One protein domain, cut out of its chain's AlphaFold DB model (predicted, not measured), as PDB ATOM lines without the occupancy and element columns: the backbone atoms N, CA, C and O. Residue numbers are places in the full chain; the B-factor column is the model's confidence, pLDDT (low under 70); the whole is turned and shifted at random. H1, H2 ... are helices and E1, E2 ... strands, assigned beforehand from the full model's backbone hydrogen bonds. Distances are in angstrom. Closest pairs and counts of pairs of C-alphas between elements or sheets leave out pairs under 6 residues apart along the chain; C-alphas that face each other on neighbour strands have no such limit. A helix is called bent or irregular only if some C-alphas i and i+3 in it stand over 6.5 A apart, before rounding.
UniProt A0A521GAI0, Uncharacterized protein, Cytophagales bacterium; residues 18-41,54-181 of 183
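This is residues 18 to 41 and 54 to 181 of the 183 residues of an uncharacterized protein of Cytophagales bacterium (UniProt A0A521GAI0). A long helical hairpin, made by H4 and the bent but nearly straight H5, has a small head of three strands and H1 beside one half of it. The little sheet E1 E2 E3 lies with E1 towards H5b and E3 towards H1, and the short H2 and H3 lead from the sheet into H4, while residues 125 to 130 stick out at the hairpin's turn. The printed part has 152 residues, with named elements in the order H1 E1 E2 E3 H2 H3 H4 H5; it is mostly helix, and the antiparallel sheet has the order E1 - E2 - E3. It is only just loose, close to extended, with a radius of gyration of the C-alphas of 22.1 A and a rod-shaped outline of 77 by 36 by 25 A.

E1, residues 58 to 61, E2, residues 65 to 68, and E3, residues 71 to 73, form a meander, each strand the antiparallel neighbour of the one before. In the hairpin E1 and E2, N 59 and O 67 are within hydrogen-bond range at 2.8 A; in the hairpin E2 and E3, N 68 and O 71 are at 2.8 A. H1, residues 18 to 32, is on the sheet, its closest C-alphas to E3 being those of Val 24 and Val 71, 6.8 A apart. H5, residues 137 to 179, was assigned as one helix by its hydrogen bonds but is bent, with C-alphas 155 and 158 6.5 A apart; its arms H5a, residues 137 to 155, and H5b, residues 158 to 179, stand at a shallow tilt of 13 degrees. H5b is on the sheet, and its closest C-alphas to E1 are those of Asn 170 and Ile 58, 6.8 A apart. The sheet with H1 and H5b makes two layers, helices on one face of a sheet. H2, residues 75 to 78, only grazes the sheet. The hub is H4, residues 89 to 128. Its residues 101 to 116 touch H5a, opposite ways at a shallow tilt of 28 degrees, a helical hairpin, closest at the C-alphas of Gly 109 and Ile 147, 4.8 A. Its residues 91 to 102 touch H5b, closest at the C-alphas of Ile 98 and Leu 158, 5.8 A. H4 also touches H2, closest at the C-alphas of Ala 76 and Met 95, 4.9 A. H3, residues 80 to 85, and H4 form a helical hairpin, closest at the C-alphas of Phe 83 and Ser 92, 5.8 A. H1 and H4 are apart. Every O i to N i+4 pair is within hydrogen-bond range in H1, H3, H4, H5a and H5b; H2 is too short for such a pair.

H1 begins at C-alpha 18, (235.310, 332.681, 474.448), and is 20.9 A long. H4 measures 57.3 A from C-alpha 89 at (248.681, 351.573, 476.317) to C-alpha 128. H5a is 26.2 A long and H5b 31.2 A, ending at C-alpha 179, (235.515, 361.525, 464.792). E1 is 9.7 A, E2 10.1 A, E3 6.2 A, H2 5.3 A and H3 8.8 A long.

The two C-alphas farthest apart are those of Gly 130 and Gly 181, 79.0 A. Residues 42 to 53 are not printed, and C-alphas 41 and 54 are 13.0 A apart across this cut. Of the links printed whole, H4 to H5 is short with 8 residues, and the others are tight. The mean pLDDT of the printed part is 71.4; 53 residues are under 70, among them residues 18 to 41, 130 to 135 and 176 to 181.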
ATOM      1  N   ARG A  18     236.030 333.559 475.397       62.88
ATOM      2  CA  ARG A  18     235.310 332.681 474.448       62.88
ATOM      3  C   ARG A  18     233.922 332.257 474.942       62.88
ATOM      4  O   ARG A  18     232.995 332.074 474.159       62.88
ATOM      5  N   SER A  19     233.764 332.071 476.250       64.31
ATOM      6  CA  SER A  19     232.468 331.744 476.853       64.31
ATOM      7  C   SER A  19     231.584 332.981 477.022       64.31
ATOM      8  O   SER A  19     230.362 332.866 476.930       64.31
ATOM      9  N   LEU A  20     232.180 334.167 477.190       63.34
ATOM     10  CA  LEU A  20     231.452 335.432 477.169       63.34
ATOM     11  C   LEU A  20     230.862 335.686 475.787       63.34
ATOM     12  O   LEU A  20     229.677 335.972 475.688       63.34
ATOM     13  N   GLU A  21     231.652 335.516 474.729       60.66
ATOM     14  CA  GLU A  21     231.189 335.656 473.349       60.66
ATOM     15  C   GLU A  21     229.970 334.766 473.075       60.66
ATOM     16  O   GLU A  21     228.956 335.240 472.569       60.66
ATOM     17  N   ARG A  22     230.030 333.489 473.476       63.72
ATOM     18  CA  ARG A  22     228.889 332.567 473.377       63.72
ATOM     19  C   ARG A  22     227.688 333.039 474.195       63.72
ATOM     20  O   ARG A  22     226.565 332.949 473.715       63.72
ATOM     21  N   THR A  23     227.919 333.563 475.397       63.38
ATOM     22  CA  THR A  23     226.855 334.074 476.278       63.38
ATOM     23  C   THR A  23     226.172 335.294 475.664       63.38
ATOM     24  O   THR A  23     224.950 335.362 475.640       63.38
ATOM     25  N   VAL A  24     226.951 336.227 475.114       63.50
ATOM     26  CA  VAL A  24     226.441 337.404 474.401       63.50
ATOM     27  C   VAL A  24     225.694 336.972 473.141       63.50
ATOM     28  O   VAL A  24     224.602 337.465 472.891       63.50
ATOM     29  N   LYS A  25     226.217 336.003 472.378       63.44
ATOM     30  CA  LYS A  25     225.534 335.431 471.203       63.44
ATOM     31  C   LYS A  25     224.186 334.802 471.570       63.44
ATOM     32  O   LYS A  25     223.195 335.077 470.903       63.44
ATOM     33  N   GLN A  26     224.131 334.010 472.640       63.84
ATOM     34  CA  GLN A  26     222.891 333.404 473.140       63.84
ATOM     35  C   GLN A  26     221.890 334.458 473.621       63.84
ATOM     36  O   GLN A  26     220.718 334.405 473.258       63.84
ATOM     37  N   TYR A  27     222.355 335.436 474.398       63.03
ATOM     38  CA  TYR A  27     221.525 336.529 474.896       63.03
ATOM     39  C   TYR A  27     220.965 337.386 473.751       63.03
ATOM     40  O   TYR A  27     219.775 337.681 473.717       63.03
ATOM     41  N   ASN A  28     221.789 337.699 472.750       59.84
ATOM     42  CA  ASN A  28     221.360 338.436 471.565       59.84
ATOM     43  C   ASN A  28     220.404 337.621 470.690       59.84
ATOM     44  O   ASN A  28     219.459 338.186 470.153       59.84
ATOM     45  N   GLY A  29     220.610 336.306 470.558       58.59
ATOM     46  CA  GLY A  29     219.665 335.419 469.872       58.59
ATOM     47  C   GLY A  29     218.288 335.408 470.543       58.59
ATOM     48  O   GLY A  29     217.271 335.463 469.859       58.59
ATOM     49  N   PHE A  30     218.258 335.426 471.878       59.34
ATOM     50  CA  PHE A  30     217.025 335.550 472.657       59.34
ATOM     51  C   PHE A  30     216.348 336.923 472.516       59.34
ATOM     52  O   PHE A  30     215.126 337.010 472.556       59.34
ATOM     53  N   LEU A  31     217.116 338.003 472.367       55.12
ATOM     54  CA  LEU A  31     216.554 339.339 472.150       55.12
ATOM     55  C   LEU A  31     216.075 339.547 470.711       55.12
ATOM     56  O   LEU A  31     215.031 340.156 470.513       55.12
ATOM     57  N   ARG A  32     216.779 338.996 469.715       53.81
ATOM     58  CA  ARG A  32     216.370 339.043 468.301       53.81
ATOM     59  C   ARG A  32     215.008 338.407 468.053       53.81
ATOM     60  O   ARG A  32     214.270 338.900 467.215       53.81
ATOM     61  N   SER A  33     214.644 337.358 468.793       54.44
ATOM     62  CA  SER A  33     213.294 336.784 468.709       54.44
ATOM     63  C   SER A  33     212.206 337.672 469.330       54.44
ATOM     64  O   SER A  33     211.026 337.360 469.198       54.44
ATOM     65  N   LYS A  34     212.584 338.763 470.011       50.16
ATOM     66  CA  LYS A  34     211.675 339.707 470.678       50.16
ATOM     67  C   LYS A  34     211.691 341.124 470.089       50.16
ATOM     68  O   LYS A  34     210.726 341.850 470.303       50.16
ATOM     69  N   SER A  35     212.742 341.526 469.374       39.34
ATOM     70  CA  SER A  35     212.849 342.818 468.675       39.34
ATOM     71  C   SER A  35     213.956 342.756 467.614       39.34
ATOM     72  O   SER A  35     215.088 342.393 467.951       39.34
ATOM     73  N   GLU A  36     213.667 343.135 466.364       40.44
ATOM     74  CA  GLU A  36     214.628 343.097 465.242       40.44
ATOM     75  C   GLU A  36     215.802 344.093 465.374       40.44
ATOM     76  O   GLU A  36     216.838 343.906 464.742       40.44
ATOM     77  N   ASP A  37     215.710 345.079 466.273       37.50
ATOM     78  CA  ASP A  37     216.662 346.198 466.367       37.50
ATOM     79  C   ASP A  37     217.986 345.899 467.112       37.50
ATOM     80  O   ASP A  37     218.821 346.790 467.284       37.50
ATOM     81  N   TYR A  38     218.224 344.670 467.598       37.75
ATOM     82  CA  TYR A  38     219.340 344.402 468.525       37.75
ATOM     83  C   TYR A  38     220.621 343.819 467.872       37.75
ATOM     84  O   TYR A  38     220.649 342.726 467.298       37.75
ATOM     85  N   TYR A  39     221.710 344.586 468.028       43.97
ATOM     86  CA  TYR A  39     223.030 344.534 467.375       43.97
ATOM     87  C   TYR A  39     223.847 343.219 467.408       43.97
ATOM     88  O   TYR A  39     223.876 342.456 468.382       43.97
ATOM     89  N   ARG A  40     224.645 343.045 466.336       43.19
ATOM     90  CA  ARG A  40     225.641 341.982 466.065       43.19
ATOM     91  C   ARG A  40     226.734 341.856 467.145       43.19
ATOM     92  O   ARG A  40     227.233 342.881 467.608       43.19
ATOM     93  N   PRO A  41     227.128 340.633 467.555       40.59
ATOM     94  CA  PRO A  41     228.188 340.365 468.539       40.59
ATOM     95  C   PRO A  41     229.589 340.748 468.026       40.59
ATOM     96  O   PRO A  41     229.844 340.707 466.830       40.59
ATOM     97  N   LEU A  54     226.700 352.502 470.605       42.53
ATOM     98  CA  LEU A  54     226.443 352.760 472.030       42.53
ATOM     99  C   LEU A  54     226.215 351.459 472.830       42.53
ATOM    100  O   LEU A  54     226.476 351.434 474.033       42.53
ATOM    101  N   ALA A  55     225.819 350.368 472.162       48.50
ATOM    102  CA  ALA A  55     225.711 349.026 472.733       48.50
ATOM    103  C   ALA A  55     227.070 348.374 473.080       48.50
ATOM    104  O   ALA A  55     227.097 347.384 473.809       48.50
ATOM    105  N   ASP A  56     228.188 348.916 472.591       57.44
ATOM    106  CA  ASP A  56     229.551 348.472 472.917       57.44
ATOM    107  C   ASP A  56     230.119 349.159 474.167       57.44
ATOM    108  O   ASP A  56     231.212 348.824 474.630       57.44
ATOM    109  N   THR A  57     229.376 350.102 474.756       65.81
ATOM    110  CA  THR A  57     229.768 350.707 476.030       65.81
ATOM    111  C   THR A  57     229.496 349.766 477.199       65.81
ATOM    112  O   THR A  57     228.542 348.985 477.217       65.81
ATOM    113  N   ILE A  58     230.359 349.837 478.208       74.06
ATOM    114  CA  ILE A  58     230.193 349.072 479.441       74.06
ATOM    115  C   ILE A  58     229.291 349.881 480.374       74.06
ATOM    116  O   ILE A  58     229.667 350.961 480.838       74.06
ATOM    117  N   GLU A  59     228.118 349.345 480.688       74.75
ATOM    118  CA  GLU A  59     227.214 349.914 481.676       74.75
ATOM    119  C   GLU A  59     227.708 349.619 483.094       74.75
ATOM    120  O   GLU A  59     228.026 348.485 483.461       74.75
ATOM    121  N   ARG A  60     227.696 350.644 483.944       74.31
ATOM    122  CA  ARG A  60     227.856 350.479 485.389       74.31
ATOM    123  C   ARG A  60     226.486 350.449 486.047       74.31
ATOM    124  O   ARG A  60     225.770 351.445 486.038       74.31
ATOM    125  N   ARG A  61     226.151 349.329 486.687       71.25
ATOM    126  CA  ARG A  61     225.006 349.245 487.609       71.25
ATOM    127  C   ARG A  61     225.500 349.383 489.048       71.25
ATOM    128  O   ARG A  61     226.703 349.325 489.298       71.25
ATOM    129  N   LYS A  62     224.577 349.631 489.989       68.62
ATOM    130  CA  LYS A  62     224.879 349.944 491.401       68.62
ATOM    131  C   LYS A  62     226.062 349.115 491.939       68.62
ATOM    132  O   LYS A  62     226.062 347.887 491.884       68.62
ATOM    133  N   GLY A  63     227.068 349.805 492.480       68.31
ATOM    134  CA  GLY A  63     228.264 349.187 493.054       68.31
ATOM    135  C   GLY A  63     229.385 348.912 492.044       68.31
ATOM    136  O   GLY A  63     229.761 349.774 491.255       68.31
ATOM    137  N   ALA A  64     230.025 347.745 492.155       67.69
ATOM    138  CA  ALA A  64     231.137 347.297 491.299       67.69
ATOM    139  C   ALA A  64     230.674 346.298 490.221       67.69
ATOM    140  O   ALA A  64     231.409 345.391 489.843       67.69
ATOM    141  N   GLN A  65     229.418 346.412 489.786       76.56
ATOM    142  CA  GLN A  65     228.845 345.529 488.780       76.56
ATOM    143  C   GLN A  65     228.902 346.199 487.414       76.56
ATOM    144  O   GLN A  65     228.268 347.232 487.187       76.56
ATOM    145  N   PHE A  66     229.640 345.573 486.509       78.38
ATOM    146  CA  PHE A  66     229.746 346.000 485.127       78.38
ATOM    147  C   PHE A  66     228.898 345.087 484.258       78.38
ATOM    148  O   PHE A  66     228.836 343.873 484.469       78.38
ATOM    149  N   TRP A  67     228.220 345.697 483.305       74.00
ATOM    150  CA  TRP A  67     227.341 345.031 482.374       74.00
ATOM    151  C   TRP A  67     227.774 345.406 480.971       74.00
ATOM    152  O   TRP A  67     228.033 346.564 480.670       74.00
ATOM    153  N   TYR A  68     227.873 344.405 480.120       69.50
ATOM    154  CA  TYR A  68     228.180 344.576 478.717       69.50
ATOM    155  C   TYR A  68     227.084 343.871 477.936       69.50
ATOM    156  O   TYR A  68     226.888 342.663 478.098       69.50
ATOM    157  N   ARG A  69     226.317 344.639 477.155       66.31
ATOM    158  CA  ARG A  69     225.190 344.134 476.354       66.31
ATOM    159  C   ARG A  69     224.216 343.253 477.152       66.31
ATOM    160  O   ARG A  69     223.847 342.169 476.721       66.31
ATOM    161  N   GLY A  70     223.838 343.691 478.354       63.59
ATOM    162  CA  GLY A  70     222.904 342.959 479.222       63.59
ATOM    163  C   GLY A  70     223.485 341.724 479.923       63.59
ATOM    164  O   GLY A  70     222.769 341.073 480.679       63.59
ATOM    165  N   VAL A  71     224.779 341.433 479.760       67.38
ATOM    166  CA  VAL A  71     225.485 340.368 480.485       67.38
ATOM    167  C   VAL A  71     226.390 340.985 481.546       67.38
ATOM    168  O   VAL A  71     227.127 341.929 481.270       67.38
ATOM    169  N   ARG A  72     226.362 340.453 482.771       73.81
ATOM    170  CA  ARG A  72     227.300 340.862 483.824       73.81
ATOM    171  C   ARG A  72     228.709 340.393 483.462       73.81
ATOM    172  O   ARG A  72     228.908 339.210 483.195       73.81
ATOM    173  N   VAL A  73     229.677 341.304 483.497       73.06
ATOM    174  CA  VAL A  73     231.071 341.038 483.119       73.06
ATOM    175  C   VAL A  73     232.049 341.578 484.149       73.06
ATOM    176  O   VAL A  73     231.727 342.489 484.912       73.06
ATOM    177  N   ASP A  74     233.263 341.036 484.131       78.38
ATOM    178  CA  ASP A  74     234.419 341.654 484.760       78.38
ATOM    179  C   ASP A  74     235.329 342.268 483.679       78.38
ATOM    180  O   ASP A  74     236.052 341.536 483.008       78.38
ATOM    181  N   PRO A  75     235.323 343.597 483.471       75.69
ATOM    182  CA  PRO A  75     236.044 344.236 482.369       75.69
ATOM    183  C   PRO A  75     237.523 343.849 482.267       75.69
ATOM    184  O   PRO A  75     238.040 343.700 481.162       75.69
ATOM    185  N   ALA A  76     238.191 343.649 483.407       75.56
ATOM    186  CA  ALA A  76     239.613 343.333 483.438       75.56
ATOM    187  C   ALA A  76     239.905 341.919 482.924       75.56
ATOM    188  O   ALA A  76     240.992 341.690 482.402       75.56
ATOM    189  N   ASP A  77     238.952 340.993 483.013       72.12
ATOM    190  CA  ASP A  77     239.139 339.583 482.651       72.12
ATOM    191  C   ASP A  77     238.388 339.190 481.374       72.12
ATOM    192  O   ASP A  77     238.829 338.311 480.637       72.12
ATOM    193  N   ASN A  78     237.275 339.863 481.090       71.00
ATOM    194  CA  ASN A  78     236.326 339.500 480.044       71.00
ATOM    195  C   ASN A  78     236.470 340.295 478.741       71.00
ATOM    196  O   ASN A  78     235.924 339.868 477.727       71.00
ATOM    197  N   LEU A  79     237.119 341.463 478.768       71.19
ATOM    198  CA  LEU A  79     237.100 342.424 477.658       71.19
ATOM    199  C   LEU A  79     238.505 342.841 477.199       71.19
ATOM    200  O   LEU A  79     238.658 343.905 476.602       71.19
ATOM    201  N   ARG A  80     239.540 342.019 477.428       70.62
ATOM    202  CA  ARG A  80     240.943 342.373 477.133       70.62
ATOM    203  C   ARG A  80     241.113 342.814 475.685       70.62
ATOM    204  O   ARG A  80     241.642 343.887 475.418       70.62
ATOM    205  N   LEU A  81     240.575 342.015 474.770       66.94
ATOM    206  CA  LEU A  81     240.660 342.267 473.335       66.94
ATOM    207  C   LEU A  81     239.944 343.555 472.913       66.94
ATOM    208  O   LEU A  81     240.353 344.182 471.941       66.94
ATOM    209  N   ALA A  82     238.904 343.979 473.636       66.56
ATOM    210  CA  ALA A  82     238.219 345.238 473.359       66.56
ATOM    211  C   ALA A  82     239.066 346.451 473.778       66.56
ATOM    212  O   ALA A  82     239.110 347.442 473.053       66.56
ATOM    213  N   PHE A  83     239.780 346.368 474.908       70.31
ATOM    214  CA  PHE A  83     240.708 347.419 475.342       70.31
ATOM    215  C   PHE A  83     241.957 347.496 474.457       70.31
ATOM    216  O   PHE A  83     242.399 348.598 474.135       70.31
ATOM    217  N   ASP A  84     242.494 346.350 474.027       67.62
ATOM    218  CA  ASP A  84     243.667 346.293 473.144       67.62
ATOM    219  C   ASP A  84     243.371 346.920 471.763       67.62
ATOM    220  O   ASP A  84     244.234 347.572 471.180       67.62
ATOM    221  N   ARG A  85     242.128 346.812 471.264       66.31
ATOM    222  CA  ARG A  85     241.700 347.397 469.975       66.31
ATOM    223  C   ARG A  85     241.687 348.922 469.936       66.31
ATOM    224  O   ARG A  85     241.901 349.482 468.870       66.31
ATOM    225  N   LEU A  86     241.477 349.599 471.067       66.88
ATOM    226  CA  LEU A  86     241.584 351.065 471.126       66.88
ATOM    227  C   LEU A  86     243.042 351.555 471.061       66.88
ATOM    228  O   LEU A  86     243.278 352.757 471.159       66.88
ATOM    229  N   ASN A  87     244.011 350.633 470.954       69.06
ATOM    230  CA  ASN A  87     245.450 350.887 470.881       69.06
ATOM    231  C   ASN A  87     245.950 351.900 471.928       69.06
ATOM    232  O   ASN A  87     246.815 352.736 471.674       69.06
ATOM    233  N   ASN A  88     245.370 351.850 473.129       76.19
ATOM    234  CA  ASN A  88     245.713 352.753 474.214       76.19
ATOM    235  C   ASN A  88     246.469 351.996 475.308       76.19
ATOM    236  O   ASN A  88     245.873 351.292 476.131       76.19
ATOM    237  N   GLY A  89     247.787 352.208 475.348       77.00
ATOM    238  CA  GLY A  89     248.681 351.573 476.317       77.00
ATOM    239  C   GLY A  89     248.295 351.824 477.779       77.00
ATOM    240  O   GLY A  89     248.491 350.949 478.620       77.00
ATOM    241  N   ARG A  90     247.663 352.964 478.093       84.00
ATOM    242  CA  ARG A  90     247.186 353.270 479.450       84.00
ATOM    243  C   ARG A  90     245.976 352.420 479.842       84.00
ATOM    244  O   ARG A  90     245.929 351.925 480.964       84.00
ATOM    245  N   LEU A  91     245.016 352.217 478.935       81.38
ATOM    246  CA  LEU A  91     243.833 351.390 479.212       81.38
ATOM    247  C   LEU A  91     244.210 349.914 479.375       81.38
ATOM    248  O   LEU A  91     243.822 349.287 480.362       81.38
ATOM    249  N   SER A  92     245.008 349.382 478.444       79.94
ATOM    250  CA  SER A  92     245.489 347.995 478.511       79.94
ATOM    251  C   SER A  92     246.383 347.776 479.742       79.94
ATOM    252  O   SER A  92     246.203 346.807 480.486       79.94
ATOM    253  N   GLY A  93     247.267 348.734 480.053       82.69
ATOM    254  CA  GLY A  93     248.113 348.716 481.250       82.69
ATOM    255  C   GLY A  93     247.318 348.707 482.558       82.69
ATOM    256  O   GLY A  93     247.578 347.874 483.429       82.69
ATOM    257  N   ASN A  94     246.300 349.561 482.682       84.31
ATOM    258  CA  ASN A  94     245.438 349.600 483.864       84.31
ATOM    259  C   ASN A  94     244.642 348.301 484.042       84.31
ATOM    260  O   ASN A  94     244.547 347.785 485.156       84.31
ATOM    261  N   MET A  95     244.104 347.736 482.958       83.62
ATOM    262  CA  MET A  95     243.382 346.459 483.012       83.62
ATOM    263  C   MET A  95     244.305 345.298 483.393       83.62
ATOM    264  O   MET A  95     243.931 344.457 484.215       83.62
ATOM    265  N   LYS A  96     245.546 345.291 482.889       85.62
ATOM    266  CA  LYS A  96     246.582 344.339 483.309       85.62
ATOM    267  C   LYS A  96     246.928 344.501 484.791       85.62
ATOM    268  O   LYS A  96     247.003 343.501 485.498       85.62
ATOM    269  N   TYR A  97     247.082 345.735 485.275       85.56
ATOM    270  CA  TYR A  97     247.321 346.021 486.692       85.56
ATOM    271  C   TYR A  97     246.189 345.492 487.579       85.56
ATOM    272  O   TYR A  97     246.461 344.808 488.564       85.56
ATOM    273  N   ILE A  98     244.927 345.741 487.214       84.62
ATOM    274  CA  ILE A  98     243.762 345.265 487.973       84.62
ATOM    275  C   ILE A  98     243.750 343.737 488.050       84.62
ATOM    276  O   ILE A  98     243.565 343.183 489.134       84.62
ATOM    277  N   ARG A  99     243.992 343.052 486.927       82.88
ATOM    278  CA  ARG A  99     244.037 341.586 486.883       82.88
ATOM    279  C   ARG A  99     245.137 341.027 487.780       82.88
ATOM    280  O   ARG A  99     244.873 340.161 488.612       82.88
ATOM    281  N   THR A 100     246.357 341.545 487.646       81.69
ATOM    282  CA  THR A 100     247.485 341.117 488.481       81.69
ATOM    283  C   THR A 100     247.210 341.404 489.956       81.69
ATOM    284  O   THR A 100     247.408 340.530 490.792       81.69
ATOM    285  N   GLY A 101     246.681 342.587 490.282       78.88
ATOM    286  CA  GLY A 101     246.327 342.965 491.649       78.88
ATOM    287  C   GLY A 101     245.288 342.031 492.270       78.88
ATOM    288  O   GLY A 101     245.435 341.633 493.427       78.88
ATOM    289  N   ARG A 102     244.269 341.616 491.507       82.44
ATOM    290  CA  ARG A 102     243.257 340.645 491.957       82.44
ATOM    291  C   ARG A 102     243.830 339.256 492.166       82.44
ATOM    292  O   ARG A 102     243.510 338.610 493.158       82.44
ATOM    293  N   TRP A 103     244.693 338.809 491.260       81.06
ATOM    294  CA  TRP A 103     245.341 337.509 491.389       81.06
ATOM    295  C   TRP A 103     246.258 337.458 492.617       81.06
ATOM    296  O   TRP A 103     246.128 336.556 493.440       81.06
ATOM    297  N   VAL A 104     247.111 338.470 492.801       77.44
ATOM    298  CA  VAL A 104     248.035 338.563 493.943       77.44
ATOM    299  C   VAL A 104     247.279 338.661 495.265       77.44
ATOM    300  O   VAL A 104     247.585 337.939 496.210       77.44
ATOM    301  N   SER A 105     246.270 339.527 495.345       74.88
ATOM    302  CA  SER A 105     245.468 339.673 496.565       74.88
ATOM    303  C   SER A 105     244.633 338.429 496.870       74.88
ATOM    304  O   SER A 105     244.521 338.056 498.034       74.88
ATOM    305  N   GLY A 106     244.090 337.758 495.848       73.62
ATOM    306  CA  GLY A 106     243.398 336.479 495.995       73.62
ATOM    307  C   GLY A 106     244.329 335.371 496.485       73.62
ATOM    308  O   GLY A 106     243.964 334.620 497.384       73.62
ATOM    309  N   PHE A 107     245.553 335.311 495.960       76.81
ATOM    310  CA  PHE A 107     246.571 334.362 496.403       76.81
ATOM    311  C   PHE A 107     247.005 334.623 497.851       76.81
ATOM    312  O   PHE A 107     246.968 333.715 498.678       76.81
ATOM    313  N   ALA A 108     247.341 335.871 498.190       72.81
ATOM    314  CA  ALA A 108     247.743 336.256 499.542       72.81
ATOM    315  C   ALA A 108     246.616 336.040 500.568       72.81
ATOM    316  O   ALA A 108     246.846 335.468 501.633       72.81
ATOM    317  N   GLY A 109     245.385 336.442 500.235       72.06
ATOM    318  CA  GLY A 109     244.211 336.216 501.076       72.06
ATOM    319  C   GLY A 109     243.873 334.731 501.218       72.06
ATOM    320  O   GLY A 109     243.521 334.291 502.310       72.06
ATOM    321  N   GLY A 110     244.030 333.946 500.148       72.81
ATOM    322  CA  GLY A 110     243.828 332.498 500.147       72.81
ATOM    323  C   GLY A 110     244.842 331.758 501.017       72.81
ATOM    324  O   GLY A 110     244.445 330.925 501.828       72.81
ATOM    325  N   LEU A 111     246.128 332.109 500.923       74.19
ATOM    326  CA  LEU A 111     247.169 331.567 501.801       74.19
ATOM    327  C   LEU A 111     246.902 331.914 503.266       74.19
ATOM    328  O   LEU A 111     246.899 331.023 504.111       74.19
ATOM    329  N   ALA A 112     246.617 333.183 503.567       73.31
ATOM    330  CA  ALA A 112     246.319 333.615 504.930       73.31
ATOM    331  C   ALA A 112     245.065 332.926 505.494       73.31
ATOM    332  O   ALA A 112     245.077 332.457 506.630       73.31
ATOM    333  N   SER A 113     244.011 332.790 504.684       74.44
ATOM    334  CA  SER A 113     242.790 332.073 505.067       74.44
ATOM    335  C   SER A 113     243.045 330.583 505.274       74.44
ATOM    336  O   SER A 113     242.512 330.008 506.215       74.44
ATOM    337  N   GLY A 114     243.868 329.955 504.429       74.75
ATOM    338  CA  GLY A 114     244.232 328.543 504.546       74.75
ATOM    339  C   GLY A 114     245.050 328.256 505.802       74.75
ATOM    340  O   GLY A 114     244.742 327.316 506.532       74.75
ATOM    341  N   VAL A 115     246.038 329.106 506.101       76.38
ATOM    342  CA  VAL A 115     246.825 329.032 507.340       76.38
ATOM    343  C   VAL A 115     245.925 329.232 508.557       76.38
ATOM    344  O   VAL A 115     245.976 328.430 509.486       76.38
ATOM    345  N   LEU A 116     245.052 330.245 508.540       79.25
ATOM    346  CA  LEU A 116     244.128 330.515 509.640       79.25
ATOM    347  C   LEU A 116     243.127 329.368 509.843       79.25
ATOM    348  O   LEU A 116     242.911 328.936 510.971       79.25
ATOM    349  N   ALA A 117     242.547 328.843 508.763       78.12
ATOM    350  CA  ALA A 117     241.611 327.726 508.816       78.12
ATOM    351  C   ALA A 117     242.290 326.463 509.356       78.12
ATOM    352  O   ALA A 117     241.759 325.838 510.271       78.12
ATOM    353  N   GLY A 118     243.480 326.122 508.850       77.69
ATOM    354  CA  GLY A 118     244.266 324.987 509.336       77.69
ATOM    355  C   GLY A 118     244.657 325.133 510.807       77.69
ATOM    356  O   GLY A 118     244.547 324.174 511.572       77.69
ATOM    357  N   TYR A 119     245.037 326.343 511.227       77.81
ATOM    358  CA  TYR A 119     245.370 326.649 512.615       77.81
ATOM    359  C   TYR A 119     244.159 326.494 513.545       77.81
ATOM    360  O   TYR A 119     244.247 325.815 514.568       77.81
ATOM    361  N   LEU A 120     243.006 327.057 513.172       80.62
ATOM    362  CA  LEU A 120     241.770 326.959 513.952       80.62
ATOM    363  C   LEU A 120     241.224 325.525 514.008       80.62
ATOM    364  O   LEU A 120     240.787 325.087 515.071       80.62
ATOM    365  N   LEU A 121     241.290 324.774 512.903       79.44
ATOM    366  CA  LEU A 121     240.937 323.349 512.863       79.44
ATOM    367  C   LEU A 121     241.848 322.523 513.777       79.44
ATOM    368  O   LEU A 121     241.359 321.745 514.593       79.44
ATOM    369  N   GLY A 122     243.166 322.722 513.689       77.25
ATOM    370  CA  GLY A 122     244.134 322.042 514.549       77.25
ATOM    371  C   GLY A 122     243.938 322.375 516.031       77.25
ATOM    372  O   GLY A 122     243.990 321.481 516.877       77.25
ATOM    373  N   TYR A 123     243.649 323.639 516.343       75.94
ATOM    374  CA  TYR A 123     243.307 324.088 517.690       75.94
ATOM    375  C   TYR A 123     242.028 323.416 518.210       75.94
ATOM    376  O   TYR A 123     242.025 322.869 519.313       75.94
ATOM    377  N   ALA A 124     240.957 323.401 517.411       76.62
ATOM    378  CA  ALA A 124     239.687 322.779 517.777       76.62
ATOM    379  C   ALA A 124     239.837 321.269 518.036       76.62
ATOM    380  O   ALA A 124     239.328 320.767 519.037       76.62
ATOM    381  N   LEU A 125     240.594 320.561 517.190       78.81
ATOM    382  CA  LEU A 125     240.874 319.131 517.352       78.81
ATOM    383  C   LEU A 125     241.677 318.835 518.627       78.81
ATOM    384  O   LEU A 125     241.360 317.900 519.357       78.81
ATOM    385  N   ARG A 126     242.695 319.647 518.937       74.62
ATOM    386  CA  ARG A 126     243.519 319.471 520.147       74.62
ATOM    387  C   ARG A 126     242.761 319.798 521.429       74.62
ATOM    388  O   ARG A 126     242.907 319.078 522.415       74.62
ATOM    389  N   ARG A 127     241.916 320.833 521.395       73.62
ATOM    390  CA  ARG A 127     241.028 321.191 522.506       73.62
ATOM    391  C   ARG A 127     240.002 320.091 522.783       73.62
ATOM    392  O   ARG A 127     239.740 319.799 523.944       73.62
ATOM    393  N   ASN A 128     239.467 319.456 521.738       74.12
ATOM    394  CA  ASN A 128     238.543 318.327 521.878       74.12
ATOM    395  C   ASN A 128     239.220 317.078 522.482       74.12
ATOM    396  O   ASN A 128     238.579 316.310 523.188       74.12
ATOM    397  N   ASN A 129     240.533 316.920 522.282       76.69
ATOM    398  CA  ASN A 129     241.341 315.844 522.871       76.69
ATOM    399  C   ASN A 129     241.884 316.172 524.281       76.69
ATOM    400  O   ASN A 129     242.825 315.531 524.744       76.69
ATOM    401  N   GLY A 130     241.335 317.185 524.963       65.56
ATOM    402  CA  GLY A 130     241.686 317.523 526.350       65.56
ATOM    403  C   GLY A 130     242.991 318.309 526.532       65.56
ATOM    404  O   GLY A 130     243.387 318.575 527.665       65.56
ATOM    405  N   SER A 131     243.660 318.719 525.450       66.25
ATOM    406  CA  SER A 131     244.875 319.536 525.528       66.25
ATOM    407  C   SER A 131     244.525 321.028 525.578       66.25
ATOM    408  O   SER A 131     243.941 321.575 524.640       66.25
ATOM    409  N   ILE A 132     244.901 321.707 526.668       58.78
ATOM    410  CA  ILE A 132     244.771 323.164 526.814       58.78
ATOM    411  C   ILE A 132     246.012 323.813 526.190       58.78
ATOM    412  O   ILE A 132     246.953 324.190 526.882       58.78
ATOM    413  N   TYR A 133     246.043 323.915 524.863       59.06
ATOM    414  CA  TYR A 133     247.005 324.785 524.186       59.06
ATOM    415  C   TYR A 133     246.401 326.193 524.102       59.06
ATOM    416  O   TYR A 133     245.263 326.311 523.649       59.06
ATOM    417  N   PRO A 134     247.083 327.268 524.531       64.94
ATOM    418  CA  PRO A 134     246.618 328.624 524.264       64.94
ATOM    419  C   PRO A 134     246.735 328.922 522.763       64.94
ATOM    420  O   PRO A 134     247.710 328.537 522.117       64.94
ATOM    421  N   ALA A 135     245.724 329.581 522.194       66.00
ATOM    422  CA  ALA A 135     245.782 330.028 520.807       66.00
ATOM    423  C   ALA A 135     246.807 331.165 520.681       66.00
ATOM    424  O   ALA A 135     246.737 332.148 521.421       66.00
ATOM    425  N   ASP A 136     247.734 331.042 519.736       78.31
ATOM    426  CA  ASP A 136     248.695 332.083 519.393       78.31
ATOM    427  C   ASP A 136     247.968 333.211 518.661       78.31
ATOM    428  O   ASP A 136     247.652 333.148 517.468       78.31
ATOM    429  N   GLN A 137     247.677 334.256 519.425       77.38
ATOM    430  CA  GLN A 137     246.994 335.440 518.939       77.38
ATOM    431  C   GLN A 137     247.792 336.145 517.836       77.38
ATOM    432  O   GLN A 137     247.192 336.702 516.921       77.38
ATOM    433  N   THR A 138     249.125 336.071 517.854       80.44
ATOM    434  CA  THR A 138     249.995 336.710 516.852       80.44
ATOM    435  C   THR A 138     249.737 336.141 515.461       80.44
ATOM    436  O   THR A 138     249.644 336.874 514.472       80.44
ATOM    437  N   LEU A 139     249.560 334.823 515.381       77.69
ATOM    438  CA  LEU A 139     249.330 334.102 514.132       77.69
ATOM    439  C   LEU A 139     247.908 334.362 513.601       77.69
ATOM    440  O   LEU A 139     247.714 334.588 512.407       77.69
ATOM    441  N   ILE A 140     246.923 334.443 514.500       76.38
ATOM    442  CA  ILE A 140     245.533 334.779 514.156       76.38
ATOM    443  C   ILE A 140     245.416 336.226 513.664       76.38
ATOM    444  O   ILE A 140     244.830 336.467 512.609       76.38
ATOM    445  N   TYR A 141     245.986 337.193 514.390       79.44
ATOM    446  CA  TYR A 141     245.905 338.609 514.028       79.44
ATOM    447  C   TYR A 141     246.689 338.934 512.757       79.44
ATOM    448  O   TYR A 141     246.200 339.708 511.938       79.44
ATOM    449  N   SER A 142     247.860 338.326 512.544       75.19
ATOM    450  CA  SER A 142     248.627 338.525 511.306       75.19
ATOM    451  C   SER A 142     247.885 337.974 510.085       75.19
ATOM    452  O   SER A 142     247.746 338.681 509.085       75.19
ATOM    453  N   ALA A 143     247.316 336.768 510.173       73.12
ATOM    454  CA  ALA A 143     246.511 336.208 509.093       73.12
ATOM    455  C   ALA A 143     245.223 337.020 508.853       73.12
ATOM    456  O   ALA A 143     244.904 337.343 507.707       73.12
ATOM    457  N   ALA A 144     244.518 337.426 509.914       75.50
ATOM    458  CA  ALA A 144     243.333 338.277 509.808       75.50
ATOM    459  C   ALA A 144     243.653 339.653 509.195       75.50
ATOM    460  O   ALA A 144     242.883 340.148 508.371       75.50
ATOM    461  N   ALA A 145     244.801 340.248 509.531       80.38
ATOM    462  CA  ALA A 145     245.256 341.504 508.944       80.38
ATOM    463  C   ALA A 145     245.517 341.360 507.438       80.38
ATOM    464  O   ALA A 145     245.045 342.188 506.659       80.38
ATOM    465  N   VAL A 146     246.188 340.288 507.001       77.31
ATOM    466  CA  VAL A 146     246.417 340.019 505.569       77.31
ATOM    467  C   VAL A 146     245.093 339.822 504.824       77.31
ATOM    468  O   VAL A 146     244.896 340.401 503.753       77.31
ATOM    469  N   ILE A 147     244.144 339.075 505.397       75.81
ATOM    470  CA  ILE A 147     242.796 338.908 504.827       75.81
ATOM    471  C   ILE A 147     242.073 340.262 504.735       75.81
ATOM    472  O   ILE A 147     241.486 340.591 503.701       75.81
ATOM    473  N   GLY A 148     242.146 341.082 505.785       75.44
ATOM    474  CA  GLY A 148     241.538 342.411 505.820       75.44
ATOM    475  C   GLY A 148     242.110 343.345 504.753       75.44
ATOM    476  O   GLY A 148     241.358 343.906 503.953       75.44
ATOM    477  N   VAL A 149     243.439 343.463 504.681       79.62
ATOM    478  CA  VAL A 149     244.142 344.315 503.710       79.62
ATOM    479  C   VAL A 149     243.851 343.872 502.278       79.62
ATOM    480  O   VAL A 149     243.484 344.703 501.446       79.62
ATOM    481  N   THR A 150     243.941 342.574 501.979       76.69
ATOM    482  CA  THR A 150     243.651 342.043 500.633       76.69
ATOM    483  C   THR A 150     242.192 342.265 500.229       76.69
ATOM    484  O   THR A 150     241.911 342.603 499.076       76.69
ATOM    485  N   THR A 151     241.259 342.167 501.181       74.94
ATOM    486  CA  THR A 151     239.839 342.460 500.951       74.94
ATOM    487  C   THR A 151     239.615 343.939 500.646       74.94
ATOM    488  O   THR A 151     238.961 344.263 499.655       74.94
ATOM    489  N   ILE A 152     240.167 344.849 501.455       80.31
ATOM    490  CA  ILE A 152     240.018 346.300 501.257       80.31
ATOM    491  C   ILE A 152     240.663 346.727 499.936       80.31
ATOM    492  O   ILE A 152     240.039 347.441 499.148       80.31
ATOM    493  N   TYR A 153     241.869 346.235 499.652       78.00
ATOM    494  CA  TYR A 153     242.590 346.512 498.414       78.00
ATOM    495  C   TYR A 153     241.776 346.106 497.174       78.00
ATOM    496  O   TYR A 153     241.600 346.903 496.251       78.00
ATOM    497  N   ASN A 154     241.173 344.913 497.183       78.38
ATOM    498  CA  ASN A 154     240.277 344.478 496.111       78.38
ATOM    499  C   ASN A 154     239.014 345.337 496.007       78.38
ATOM    500  O   ASN A 154     238.614 345.757 494.918       78.38
ATOM    501  N   ARG A 155     238.345 345.567 497.140       78.94
ATOM    502  CA  ARG A 155     236.990 346.121 497.156       78.94
ATOM    503  C   ARG A 155     236.964 347.622 496.896       78.94
ATOM    504  O   ARG A 155     236.015 348.096 496.272       78.94
ATOM    505  N   VAL A 156     237.984 348.336 497.367       80.50
ATOM    506  CA  VAL A 156     238.088 349.794 497.288       80.50
ATOM    507  C   VAL A 156     239.003 350.191 496.138       80.50
ATOM    508  O   VAL A 156     238.528 350.791 495.177       80.50
ATOM    509  N   HIS A 157     240.283 349.813 496.193       82.81
ATOM    510  CA  HIS A 157     241.295 350.320 495.263       82.81
ATOM    511  C   HIS A 157     241.115 349.771 493.849       82.81
ATOM    512  O   HIS A 157     240.886 350.535 492.912       82.81
ATOM    513  N   LEU A 158     241.132 348.447 493.677       83.75
ATOM    514  CA  LEU A 158     241.053 347.851 492.338       83.75
ATOM    515  C   LEU A 158     239.715 348.133 491.653       83.75
ATOM    516  O   LEU A 158     239.687 348.450 490.465       83.75
ATOM    517  N   ASN A 159     238.609 348.104 492.400       83.75
ATOM    518  CA  ASN A 159     237.308 348.488 491.858       83.75
ATOM    519  C   ASN A 159     237.247 349.973 491.473       83.75
ATOM    520  O   ASN A 159     236.590 350.310 490.490       83.75
ATOM    521  N   HIS A 160     237.913 350.864 492.214       84.75
ATOM    522  CA  HIS A 160     237.989 352.281 491.857       84.75
ATOM    523  C   HIS A 160     238.788 352.490 490.563       84.75
ATOM    524  O   HIS A 160     238.289 353.128 489.634       84.75
ATOM    525  N   VAL A 161     239.973 351.879 490.452       84.25
ATOM    526  CA  VAL A 161     240.807 351.941 489.236       84.25
ATOM    527  C   VAL A 161     240.069 351.344 488.034       84.25
ATOM    528  O   VAL A 161     240.096 351.916 486.941       84.25
ATOM    529  N   GLN A 162     239.349 350.237 488.228       83.31
ATOM    530  CA  GLN A 162     238.565 349.610 487.168       83.31
ATOM    531  C   GLN A 162     237.418 350.496 486.694       83.31
ATOM    532  O   GLN A 162     237.214 350.623 485.490       83.31
ATOM    533  N   ARG A 163     236.703 351.152 487.615       84.50
ATOM    534  CA  ARG A 163     235.653 352.120 487.269       84.50
ATOM    535  C   ARG A 163     236.206 353.263 486.426       84.50
ATOM    536  O   ARG A 163     235.681 353.498 485.346       84.50
ATOM    537  N   GLY A 164     237.286 353.907 486.871       84.12
ATOM    538  CA  GLY A 164     237.888 355.017 486.125       84.12
ATOM    539  C   GLY A 164     238.393 354.599 484.742       84.12
ATOM    540  O   GLY A 164     238.230 355.328 483.769       84.12
ATOM    541  N   THR A 165     238.948 353.393 484.629       84.62
ATOM    542  CA  THR A 165     239.437 352.859 483.349       84.62
ATOM    543  C   THR A 165     238.286 352.506 482.397       84.62
ATOM    544  O   THR A 165     238.396 352.733 481.196       84.62
ATOM    545  N   VAL A 166     237.163 351.996 482.914       82.81
ATOM    546  CA  VAL A 166     235.938 351.776 482.125       82.81
ATOM    547  C   VAL A 166     235.334 353.098 481.649       82.81
ATOM    548  O   VAL A 166     234.906 353.194 480.500       82.81
ATOM    549  N   ASP A 167     235.318 354.121 482.503       84.31
ATOM    550  CA  ASP A 167     234.789 355.436 482.141       84.31
ATOM    551  C   ASP A 167     235.641 356.079 481.019       84.31
ATOM    552  O   ASP A 167     235.084 356.577 480.039       84.31
ATOM    553  N   ASP A 168     236.978 355.990 481.101       82.19
ATOM    554  CA  ASP A 168     237.901 356.470 480.052       82.19
ATOM    555  C   ASP A 168     237.764 355.668 478.745       82.19
ATOM    556  O   ASP A 168     237.759 356.237 477.653       82.19
ATOM    557  N   TYR A 169     237.560 354.350 478.838       80.19
ATOM    558  CA  TYR A 169     237.255 353.504 477.680       80.19
ATOM    559  C   TYR A 169     235.968 353.931 476.975       80.19
ATOM    560  O   TYR A 169     235.977 354.173 475.770       80.19
ATOM    561  N   ASN A 170     234.873 354.088 477.722       80.25
ATOM    562  CA  ASN A 170     233.591 354.515 477.166       80.25
ATOM    563  C   ASN A 170     233.681 355.914 476.540       80.25
ATOM    564  O   ASN A 170     233.045 356.170 475.516       80.25
ATOM    565  N   LYS A 171     234.459 356.824 477.141       79.12
ATOM    566  CA  LYS A 171     234.696 358.163 476.596       79.12
ATOM    567  C   LYS A 171     235.418 358.092 475.249       79.12
ATOM    568  O   LYS A 171     234.914 358.636 474.273       79.12
ATOM    569  N   ARG A 172     236.531 357.360 475.177       74.69
ATOM    570  CA  ARG A 172     237.321 357.201 473.946       74.69
ATOM    571  C   ARG A 172     236.565 356.487 472.842       74.69
ATOM    572  O   ARG A 172     236.688 356.859 471.684       74.69
ATOM    573  N   LEU A 173     235.746 355.503 473.202       75.12
ATOM    574  CA  LEU A 173     234.869 354.831 472.253       75.12
ATOM    575  C   LEU A 173     233.898 355.829 471.609       75.12
ATOM    576  O   LEU A 173     233.756 355.857 470.393       75.12
ATOM    577  N   ARG A 174     233.273 356.700 472.411       73.94
ATOM    578  CA  ARG A 174     232.373 357.752 471.907       73.94
ATOM    579  C   ARG A 174     233.100 358.804 471.071       73.94
ATOM    580  O   ARG A 174     232.512 359.317 470.128       73.94
ATOM    581  N   GLU A 175     234.335 359.145 471.427       73.50
ATOM    582  CA  GLU A 175     235.170 360.076 470.658       73.50
ATOM    583  C   GLU A 175     235.549 359.493 469.294       73.50
ATOM    584  O   GLU A 175     235.375 360.182 468.295       73.50
ATOM    585  N   ALA A 176     235.965 358.224 469.235       68.06
ATOM    586  CA  ALA A 176     236.253 357.533 467.977       68.06
ATOM    587  C   ALA A 176     235.026 357.515 467.048       68.06
ATOM    588  O   ALA A 176     235.125 357.901 465.890       68.06
ATOM    589  N   ILE A 177     233.845 357.194 467.591       65.69
ATOM    590  CA  ILE A 177     232.579 357.193 466.836       65.69
ATOM    591  C   ILE A 177     232.231 358.586 466.291       65.69
ATOM    592  O   ILE A 177     231.709 358.712 465.190       65.69
ATOM    593  N   ARG A 178     232.475 359.647 467.070       64.56
ATOM    594  CA  ARG A 178     232.183 361.027 466.647       64.56
ATOM    595  C   ARG A 178     233.193 361.557 465.630       64.56
ATOM    596  O   ARG A 178     232.803 362.364 464.795       64.56
ATOM    597  N   GLY A 179     234.452 361.130 465.717       59.22
ATOM    598  CA  GLY A 179     235.515 361.525 464.792       59.22
ATOM    599  C   GLY A 179     235.343 360.941 463.389       59.22
ATOM    600  O   GLY A 179     235.608 361.632 462.419       59.22
ATOM    601  N   GLU A 180     234.815 359.720 463.274       53.28
ATOM    602  CA  GLU A 180     234.528 359.067 461.983       53.28
ATOM    603  C   GLU A 180     233.304 359.654 461.245       53.28
ATOM    604  O   GLU A 180     233.063 359.322 460.092       53.28
ATOM    605  N   GLY A 181     232.515 360.522 461.889       49.06
ATOM    606  CA  GLY A 181     231.325 361.152 461.295       49.06
ATOM    607  C   GLY A 181     231.568 362.517 460.639       49.06
ATOM    608  O   GLY A 181     230.594 363.210 460.347       49.06
TER     609      GLY A 181